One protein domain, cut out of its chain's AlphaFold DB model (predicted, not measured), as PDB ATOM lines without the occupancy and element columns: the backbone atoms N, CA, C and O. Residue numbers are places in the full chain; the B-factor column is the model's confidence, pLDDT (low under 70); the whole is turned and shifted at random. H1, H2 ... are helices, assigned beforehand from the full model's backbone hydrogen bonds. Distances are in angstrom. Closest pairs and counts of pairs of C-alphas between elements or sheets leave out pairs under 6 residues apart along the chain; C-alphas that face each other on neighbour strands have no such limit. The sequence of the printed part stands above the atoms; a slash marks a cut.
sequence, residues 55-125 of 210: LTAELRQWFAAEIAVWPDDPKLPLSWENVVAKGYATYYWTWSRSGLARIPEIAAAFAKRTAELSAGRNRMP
ATOM      1  N   LEU A  55      33.724  -3.984  19.884       86.50
ATOM      2  CA  LEU A  55      34.300  -3.531  21.144       86.50
ATOM      3  C   LEU A  55      33.665  -4.340  22.281       86.50
ATOM      4  O   LEU A  55      32.456  -4.208  22.514       86.50
ATOM      5  N   THR A  56      34.463  -5.167  22.958       91.44
ATOM      6  CA  THR A  56      34.060  -5.880  24.179       91.44
ATOM      7  C   THR A  56      33.766  -4.882  25.300       91.44
ATOM      8  O   THR A  56      34.194  -3.728  25.236       91.44
ATOM      9  N   ALA A  57      33.012  -5.301  26.319       91.25
ATOM     10  CA  ALA A  57      32.668  -4.437  27.453       91.25
ATOM     11  C   ALA A  57      33.920  -3.910  28.177       91.25
ATOM     12  O   ALA A  57      34.019  -2.718  28.444       91.25
ATOM     13  N   GLU A  58      34.918  -4.771  28.376       89.81
ATOM     14  CA  GLU A  58      36.204  -4.421  28.993       89.81
ATOM     15  C   GLU A  58      36.929  -3.308  28.227       89.81
ATOM     16  O   GLU A  58      37.387  -2.331  28.815       89.81
ATOM     17  N   LEU A  59      36.971  -3.398  26.893       92.19
ATOM     18  CA  LEU A  59      37.601  -2.371  26.064       92.19
ATOM     19  C   LEU A  59      36.843  -1.041  26.127       92.19
ATOM     20  O   LEU A  59      37.467   0.018  26.119       92.19
ATOM     21  N   ARG A  60      35.506  -1.072  26.206       94.19
ATOM     22  CA  ARG A  60      34.692   0.149  26.368       94.19
ATOM     23  C   ARG A  60      35.006   0.847  27.684       94.19
ATOM     24  O   ARG A  60      35.260   2.051  27.680       94.19
ATOM     25  N   GLN A  61      35.047   0.079  28.770       93.44
ATOM     26  CA  GLN A  61      35.390   0.571  30.100       93.44
ATOM     27  C   GLN A  61      36.812   1.128  30.134       93.44
ATOM     28  O   GLN A  61      37.023   2.219  30.659       93.44
ATOM     29  N   TRP A  62      37.765   0.442  29.500       94.19
ATOM     30  CA  TRP A  62      39.134   0.929  29.384       94.19
ATOM     31  C   TRP A  62      39.201   2.287  28.679       94.19
ATOM     32  O   TRP A  62      39.787   3.221  29.223       94.19
ATOM     33  N   PHE A  63      38.546   2.447  27.521       95.00
ATOM     34  CA  PHE A  63      38.510   3.734  26.813       95.00
ATOM     35  C   PHE A  63      37.875   4.838  27.663       95.00
ATOM     36  O   PHE A  63      38.407   5.946  27.722       95.00
ATOM     37  N   ALA A  64      36.751   4.554  28.325       94.81
ATOM     38  CA  ALA A  64      36.077   5.524  29.182       94.81
ATOM     39  C   ALA A  64      36.962   5.957  30.366       94.81
ATOM     40  O   ALA A  64      37.075   7.154  30.643       94.81
ATOM     41  N   ALA A  65      37.638   5.007  31.018       92.12
ATOM     42  CA  ALA A  65      38.571   5.276  32.109       92.12
ATOM     43  C   ALA A  65      39.798   6.073  31.636       92.12
ATOM     44  O   ALA A  65      40.236   7.003  32.314       92.12
ATOM     45  N   GLU A  66      40.328   5.750  30.457       94.00
ATOM     46  CA  GLU A  66      41.474   6.445  29.873       94.00
ATOM     47  C   GLU A  66      41.145   7.905  29.545       94.00
ATOM     48  O   GLU A  66      41.919   8.810  29.847       94.00
ATOM     49  N   ILE A  67      39.964   8.149  28.976       94.69
ATOM     50  CA  ILE A  67      39.474   9.497  28.681       94.69
ATOM     51  C   ILE A  67      39.240  10.290  29.972       94.69
ATOM     52  O   ILE A  67      39.572  11.471  30.031       94.69
ATOM     53  N   ALA A  68      38.708   9.666  31.025       91.00
ATOM     54  CA  ALA A  68      38.453  10.347  32.294       91.00
ATOM     55  C   ALA A  68      39.735  10.894  32.956       91.00
ATOM     56  O   ALA A  68      39.691  11.913  33.646       91.00
ATOM     57  N   VAL A  69      40.880  10.247  32.721       89.88
ATOM     58  CA  VAL A  69      42.188  10.618  33.290       89.88
ATOM     59  C   VAL A  69      43.064  11.356  32.268       89.88
ATOM     60  O   VAL A  69      44.239  11.597  32.520       89.88
ATOM     61  N   TRP A  70      42.513  11.748  31.116       91.44
ATOM     62  CA  TRP A  70      43.297  12.369  30.049       91.44
ATOM     63  C   TRP A  70      44.026  13.629  30.543       91.44
ATOM     64  O   TRP A  70      43.337  14.507  31.069       91.44
ATOM     65  N   PRO A  71      45.358  13.746  30.395       85.88
ATOM     66  CA  PRO A  71      46.122  14.856  30.964       85.88
ATOM     67  C   PRO A  71      45.685  16.200  30.372       85.88
ATOM     68  O   PRO A  71      45.233  16.264  29.224       85.88
ATOM     69  N   ASP A  72      45.816  17.274  31.149       83.31
ATOM     70  CA  ASP A  72      45.541  18.641  30.677       83.31
ATOM     71  C   ASP A  72      46.784  19.240  29.998       83.31
ATOM     72  O   ASP A  72      47.270  20.315  30.346       83.31
ATOM     73  N   ASP A  73      47.336  18.489  29.043       81.50
ATOM     74  CA  ASP A  73      48.560  18.849  28.339       81.50
ATOM     75  C   ASP A  73      48.245  19.553  27.013       81.50
ATOM     76  O   ASP A  73      47.614  18.961  26.128       81.50
ATOM     77  N   PRO A  74      48.764  20.772  26.772       80.88
ATOM     78  CA  PRO A  74      48.555  21.468  25.502       80.88
ATOM     79  C   PRO A  74      49.224  20.747  24.321       80.88
ATOM     80  O   PRO A  74      48.790  20.897  23.181       80.88
ATOM     81  N   LYS A  75      50.261  19.940  24.586       84.88
ATOM     82  CA  LYS A  75      50.955  19.126  23.575       84.88
ATOM     83  C   LYS A  75      50.144  17.901  23.146       84.88
ATOM     84  O   LYS A  75      50.331  17.418  22.033       84.88
ATOM     85  N   LEU A  76      49.257  17.405  24.010       87.25
ATOM     86  CA  LEU A  76      48.441  16.219  23.757       87.25
ATOM     87  C   LEU A  76      46.961  16.515  24.054       87.25
ATOM     88  O   LEU A  76      46.380  15.941  24.983       87.25
ATOM     89  N   PRO A  77      46.323  17.391  23.255       90.44
ATOM     90  CA  PRO A  77      44.941  17.776  23.495       90.44
ATOM     91  C   PRO A  77      44.022  16.555  23.443       90.44
ATOM     92  O   PRO A  77      44.251  15.617  22.672       90.44
ATOM     93  N   LEU A  78      42.947  16.575  24.233       93.88
ATOM     94  CA  LEU A  78      41.911  15.552  24.152       93.88
ATOM     95  C   LEU A  78      41.227  15.631  22.777       93.88
ATOM     96  O   LEU A  78      40.350  16.459  22.533       93.88
ATOM     97  N   SER A  79      41.648  14.758  21.866       95.38
ATOM     98  CA  SER A  79      41.086  14.598  20.529       95.38
ATOM     99  C   SER A  79      40.772  13.126  20.284       95.38
ATOM    100  O   SER A  79      41.420  12.229  20.829       95.38
ATOM    101  N   TRP A  80      39.783  12.853  19.433       94.81
ATOM    102  CA  TRP A  80      39.461  11.477  19.051       94.81
ATOM    103  C   TRP A  80      40.642  10.758  18.393       94.81
ATOM    104  O   TRP A  80      40.783   9.550  18.556       94.81
ATOM    105  N   GLU A  81      41.485  11.486  17.665       94.25
ATOM    106  CA  GLU A  81      42.689  10.948  17.025       94.25
ATOM    107  C   GLU A  81      43.692  10.468  18.070       94.25
ATOM    108  O   GLU A  81      44.179   9.343  17.973       94.25
ATOM    109  N   ASN A  82      43.910  11.255  19.124       94.44
ATOM    110  CA  ASN A  82      44.819  10.885  20.203       94.44
ATOM    111  C   ASN A  82      44.274   9.713  21.028       94.44
ATOM    112  O   ASN A  82      45.028   8.809  21.384       94.44
ATOM    113  N   VAL A  83      42.959   9.665  21.272       94.25
ATOM    114  CA  VAL A  83      42.307   8.518  21.930       94.25
ATOM    115  C   VAL A  83      42.485   7.239  21.103       94.25
ATOM    116  O   VAL A  83      42.846   6.195  21.645       94.25
ATOM    117  N   VAL A  84      42.281   7.311  19.783       93.75
ATOM    118  CA  VAL A  84      42.488   6.167  18.879       93.75
ATOM    119  C   VAL A  84      43.958   5.750  18.844       93.75
ATOM    120  O   VAL A  84      44.241   4.555  18.917       93.75
ATOM    121  N   ALA A  85      44.889   6.705  18.774       92.00
ATOM    122  CA  ALA A  85      46.324   6.434  18.774       92.00
ATOM    123  C   ALA A  85      46.772   5.737  20.069       92.00
ATOM    124  O   ALA A  85      47.507   4.752  20.018       92.00
ATOM    125  N   LYS A  86      46.267   6.184  21.225       91.75
ATOM    126  CA  LYS A  86      46.563   5.571  22.526       91.75
ATOM    127  C   LYS A  86      45.993   4.159  22.647       91.75
ATOM    128  O   LYS A  86      46.671   3.253  23.134       91.75
ATOM    129  N   GLY A  87      44.780   3.945  22.136       91.69
ATOM    130  CA  GLY A  87      44.229   2.603  21.985       91.69
ATOM    131  C   GLY A  87      45.139   1.722  21.128       91.69
ATOM    132  O   GLY A  87      45.453   0.598  21.522       91.69
ATOM    133  N   TYR A  88      45.554   2.214  19.955       90.69
ATOM    134  CA  TYR A  88      46.397   1.457  19.026       90.69
ATOM    135  C   TYR A  88      47.734   1.067  19.663       90.69
ATOM    136  O   TYR A  88      48.150  -0.077  19.523       90.69
ATOM    137  N   ALA A  89      48.362   1.967  20.420       90.94
ATOM    138  CA  ALA A  89      49.600   1.671  21.136       90.94
ATOM    139  C   ALA A  89      49.444   0.549  22.179       90.94
ATOM    140  O   ALA A  89      50.385  -0.200  22.413       90.94
ATOM    141  N   THR A  90      48.262   0.420  22.788       91.00
ATOM    142  CA  THR A  90      48.019  -0.538  23.881       91.00
ATOM    143  C   THR A  90      47.604  -1.918  23.368       91.00
ATOM    144  O   THR A  90      48.046  -2.937  23.884       91.00
ATOM    145  N   TYR A  91      46.748  -1.966  22.345       89.06
ATOM    146  CA  TYR A  91      46.117  -3.210  21.880       89.06
ATOM    147  C   TYR A  91      46.466  -3.578  20.432       89.06
ATOM    148  O   TYR A  91      45.931  -4.552  19.901       89.06
ATOM    149  N   TYR A  92      47.307  -2.783  19.764       86.75
ATOM    150  CA  TYR A  92      47.736  -2.969  18.370       86.75
ATOM    151  C   TYR A  92      46.578  -3.060  17.361       86.75
ATOM    152  O   TYR A  92      46.707  -3.636  16.276       86.75
ATOM    153  N   TRP A  93      45.431  -2.465  17.702       86.62
ATOM    154  CA  TRP A  93      44.218  -2.480  16.890       86.62
ATOM    155  C   TRP A  93      43.801  -1.071  16.465       86.62
ATOM    156  O   TRP A  93      43.932  -0.111  17.220       86.62
ATOM    157  N   THR A  94      43.282  -0.934  15.243       85.38
ATOM    158  CA  THR A  94      42.798   0.348  14.721       85.38
ATOM    159  C   THR A  94      41.286   0.472  14.881       85.38
ATOM    160  O   THR A  94      40.501  -0.311  14.342       85.38
ATOM    161  N   TRP A  95      40.858   1.497  15.614       88.69
ATOM    162  CA  TRP A  95      39.447   1.854  15.744       88.69
ATOM    163  C   TRP A  95      39.131   3.114  14.957       88.69
ATOM    164  O   TRP A  95      39.941   4.024  14.833       88.69
ATOM    165  N   SER A  96      37.914   3.183  14.428       91.31
ATOM    166  CA  SER A  96      37.416   4.406  13.807       91.31
ATOM    167  C   SER A  96      36.853   5.348  14.866       91.31
ATOM    168  O   SER A  96      36.073   4.897  15.710       91.31
ATOM    169  N   ARG A  97      37.114   6.654  14.733       92.62
ATOM    170  CA  ARG A  97      36.486   7.718  15.538       92.62
ATOM    171  C   ARG A  97      34.970   7.542  15.665       92.62
ATOM    172  O   ARG A  97      34.433   7.588  16.762       92.62
ATOM    173  N   SER A  98      34.281   7.306  14.546       91.88
ATOM    174  CA  SER A  98      32.824   7.125  14.523       91.88
ATOM    175  C   SER A  98      32.357   5.867  15.259       91.88
ATOM    176  O   SER A  98      31.263   5.854  15.810       91.88
ATOM    177  N   GLY A  99      33.184   4.821  15.293       90.75
ATOM    178  CA  GLY A  99      32.918   3.602  16.056       90.75
ATOM    179  C   GLY A  99      32.961   3.844  17.563       90.75
ATOM    180  O   GLY A  99      32.050   3.418  18.263       90.75
ATOM    181  N   LEU A 100      33.968   4.579  18.045       92.50
ATOM    182  CA  LEU A 100      34.082   4.926  19.465       92.50
ATOM    183  C   LEU A 100      33.012   5.941  19.894       92.50
ATOM    184  O   LEU A 100      32.385   5.764  20.932       92.50
ATOM    185  N   ALA A 101      32.738   6.954  19.069       92.38
ATOM    186  CA  ALA A 101      31.758   8.000  19.379       92.38
ATOM    187  C   ALA A 101      30.298   7.508  19.422       92.38
ATOM    188  O   ALA A 101      29.449   8.171  20.008       92.38
ATOM    189  N   ARG A 102      29.983   6.363  18.802       93.12
ATOM    190  CA  ARG A 102      28.645   5.745  18.876       93.12
ATOM    191  C   ARG A 102      28.389   5.019  20.195       93.12
ATOM    192  O   ARG A 102      27.240   4.705  20.490       93.12
ATOM    193  N   ILE A 103      29.436   4.707  20.953       94.12
ATOM    194  CA  ILE A 103      29.312   3.973  22.209       94.12
ATOM    195  C   ILE A 103      29.003   4.989  23.314       94.12
ATOM    196  O   ILE A 103      29.809   5.898  23.529       94.12
ATOM    197  N   PRO A 104      27.866   4.850  24.021       93.75
ATOM    198  CA  PRO A 104      27.374   5.885  24.927       93.75
ATOM    199  C   PRO A 104      28.339   6.150  26.085       93.75
ATOM    200  O   PRO A 104      28.579   7.303  26.418       93.75
ATOM    201  N   GLU A 105      28.956   5.108  26.645       94.69
ATOM    202  CA  GLU A 105      29.920   5.212  27.749       94.69
ATOM    203  C   GLU A 105      31.147   6.055  27.370       94.69
ATOM    204  O   GLU A 105      31.532   6.977  28.087       94.69
ATOM    205  N   ILE A 106      31.731   5.772  26.202       95.50
ATOM    206  CA  ILE A 106      32.927   6.459  25.704       95.50
ATOM    207  C   ILE A 106      32.576   7.898  25.319       95.50
ATOM    208  O   ILE A 106      33.309   8.827  25.656       95.50
ATOM    209  N   ALA A 107      31.445   8.097  24.640       95.31
ATOM    210  CA  ALA A 107      30.969   9.423  24.263       95.31
ATOM    211  C   ALA A 107      30.671  10.296  25.494       95.31
ATOM    212  O   ALA A 107      31.066  11.463  25.522       95.31
ATOM    213  N   ALA A 108      30.039   9.730  26.525       95.38
ATOM    214  CA  ALA A 108      29.762  10.416  27.782       95.38
ATOM    215  C   ALA A 108      31.053  10.789  28.520       95.38
ATOM    216  O   ALA A 108      31.197  11.933  28.950       95.38
ATOM    217  N   ALA A 109      32.020   9.867  28.610       94.38
ATOM    218  CA  ALA A 109      33.330  10.148  29.194       94.38
ATOM    219  C   ALA A 109      34.060  11.269  28.438       94.38
ATOM    220  O   ALA A 109      34.592  12.190  29.058       94.38
ATOM    221  N   PHE A 110      34.025  11.241  27.101       95.56
ATOM    222  CA  PHE A 110      34.642  12.261  26.252       95.56
ATOM    223  C   PHE A 110      33.998  13.632  26.442       95.56
ATOM    224  O   PHE A 110      34.706  14.619  26.643       95.56
ATOM    225  N   ALA A 111      32.666  13.705  26.431       93.81
ATOM    226  CA  ALA A 111      31.933  14.946  26.660       93.81
ATOM    227  C   ALA A 111      32.203  15.509  28.062       93.81
ATOM    228  O   ALA A 111      32.543  16.687  28.192       93.81
ATOM    229  N   LYS A 112      32.135  14.660  29.096       93.44
ATOM    230  CA  LYS A 112      32.420  15.039  30.484       93.44
ATOM    231  C   LYS A 112      33.832  15.599  30.623       93.44
ATOM    232  O   LYS A 112      34.002  16.696  31.145       93.44
ATOM    233  N   ARG A 113      34.840  14.894  30.100       91.38
ATOM    234  CA  ARG A 113      36.229  15.348  30.194       91.38
ATOM    235  C   ARG A 113      36.469  16.632  29.409       91.38
ATOM    236  O   ARG A 113      37.143  17.527  29.898       91.38
ATOM    237  N   THR A 114      35.884  16.753  28.222       91.94
ATOM    238  CA  THR A 114      35.979  17.982  27.420       91.94
ATOM    239  C   THR A 114      35.393  19.176  28.175       91.94
ATOM    240  O   THR A 114      35.986  20.251  28.151       91.94
ATOM    241  N   ALA A 115      34.272  18.987  28.878       89.31
ATOM    242  CA  ALA A 115      33.668  20.014  29.724       89.31
ATOM    243  C   ALA A 115      34.534  20.360  30.949       89.31
ATOM    244  O   ALA A 115      34.668  21.529  31.294       89.31
ATOM    245  N   GLU A 116      35.164  19.371  31.590       86.44
ATOM    246  CA  GLU A 116      36.107  19.607  32.691       86.44
ATOM    247  C   GLU A 116      37.333  20.409  32.231       86.44
ATOM    248  O   GLU A 116      37.722  21.374  32.888       86.44
ATOM    249  N   LEU A 117      37.913  20.042  31.084       84.12
ATOM    250  CA  LEU A 117      39.059  20.738  30.497       84.12
ATOM    251  C   LEU A 117      38.677  22.154  30.040       84.12
ATOM    252  O   LEU A 117      39.444  23.096  30.233       84.12
ATOM    253  N   SER A 118      37.481  22.348  29.474       82.69
ATOM    254  CA  SER A 118      37.019  23.681  29.071       82.69
ATOM    255  C   SER A 118      36.683  24.576  30.268       82.69
ATOM    256  O   SER A 118      37.016  25.759  30.241       82.69
ATOM    257  N   ALA A 119      36.111  24.024  31.343       78.69
ATOM    258  CA  ALA A 119      35.881  24.741  32.598       78.69
ATOM    259  C   ALA A 119      37.198  25.098  33.315       78.69
ATOM    260  O   ALA A 119      37.305  26.161  33.930       78.69
ATOM    261  N   GLY A 120      38.212  24.234  33.202       64.50
ATOM    262  CA  GLY A 120      39.555  24.433  33.748       64.50
ATOM    263  C   GLY A 120      40.400  25.474  33.008       64.50
ATOM    264  O   GLY A 120      41.270  26.079  33.626       64.50
ATOM    265  N   ARG A 121      40.113  25.782  31.733       60.22
ATOM    266  CA  ARG A 121      40.866  26.803  30.969       60.22
ATOM    267  C   ARG A 121      40.855  28.198  31.603       60.22
ATOM    268  O   ARG A 121      41.797  28.952  31.395       60.22
ATOM    269  N   ASN A 122      39.845  28.520  32.414       54.97
ATOM    270  CA  ASN A 122      39.774  29.790  33.151       54.97
ATOM    271  C   ASN A 122      40.401  29.723  34.558       54.97
ATOM    272  O   ASN A 122      40.508  30.740  35.239       54.97
ATOM    273  N   ARG A 123      40.810  28.536  35.016       58.78
ATOM    274  CA  ARG A 123      41.473  28.294  36.302       58.78
ATOM    275  C   ARG A 123      42.586  27.273  36.088       58.78
ATOM    276  O   ARG A 123      42.431  26.115  36.470       58.78
ATOM    277  N   MET A 124      43.699  27.694  35.479       57.81
ATOM    278  CA  MET A 124      44.889  26.840  35.445       57.81
ATOM    279  C   MET A 124      45.245  26.450  36.886       57.81
ATOM    280  O   MET A 124      45.434  27.337  37.730       57.81
ATOM    281  N   PRO A 125      45.307  25.145  37.207       62.41
ATOM    282  CA  PRO A 125      45.814  24.709  38.492       62.41
ATOM    283  C   PRO A 125      47.213  25.290  38.677       62.41
ATOM    284  O   PRO A 125      48.036  25.224  37.769       62.41
TER     285      PRO A 125
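This is residues 55 to 125 of the 210 residues of an uncharacterized protein of Methylorubrum sp. Q1 (UniProt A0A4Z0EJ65). Two helices, H4 and H1, lie side by side and run the same way, with H4 the longer and reaching past the last residue of H1. A third helix, H2, runs back at a slant to H1, and the short H3 sits between H2 and the first turns of H4. The printed part has 71 residues with four named helices, in the order H1, H2, H3, H4, and no named strand; the class is all helix. The whole is compact, with a radius of gyration of the C-alphas of 12.2 A, but elongated in outline, 37 by 23 by 18 A.

H4, residues 104 to 120, is the longest helix at 23.9 A, from C-alpha 104 at (27.374, 5.885, 24.927) to C-alpha 120 at (39.555, 24.433, 33.748). H1, residues 57 to 68, measures 16.6 A and begins at C-alpha 57 (32.668, -4.437, 27.453). H2, residues 80 to 91, measures 16.4 A. H3, residues 97 to 101, measures 6.1 A.

H1 and H4 touch at a shallow tilt of 6 degrees, the same way; their closest C-alphas, of Ala 64 and Ile 106, are 4.8 A apart. H1, with residues 63 to 67 alone, only just touches H2, with 3 pairs of C-alphas within 8 A; the closest, of Ile 67 and Val 83, are 7.4 A apart. These two run opposite ways at a steep tilt of 52 degrees. H2 and H3 only just touch, with 3 such pairs, through residues 80 to 84 of H2; the C-alphas of Trp 80 and Arg 97 are closest, at 5.9 A. H3 and H4 only just touch, with 3 such pairs, and only at the corner; the closest C-alphas are those of Ala 101 and Ala 107, at 5.1 A. H2 and H4 are apart. In H1, H2, H3 and H4 every O i to N i+4 pair is within hydrogen-bond range.

The C-alphas farthest apart, of Thr 56 and Asn 122, are 37.2 A apart. The printed part has no cut. The link from H1 to H2, 11 residues, is long; the other two are tight. Mean pLDDT of the printed part is 88.3, and residues 120 to 125 are under 70.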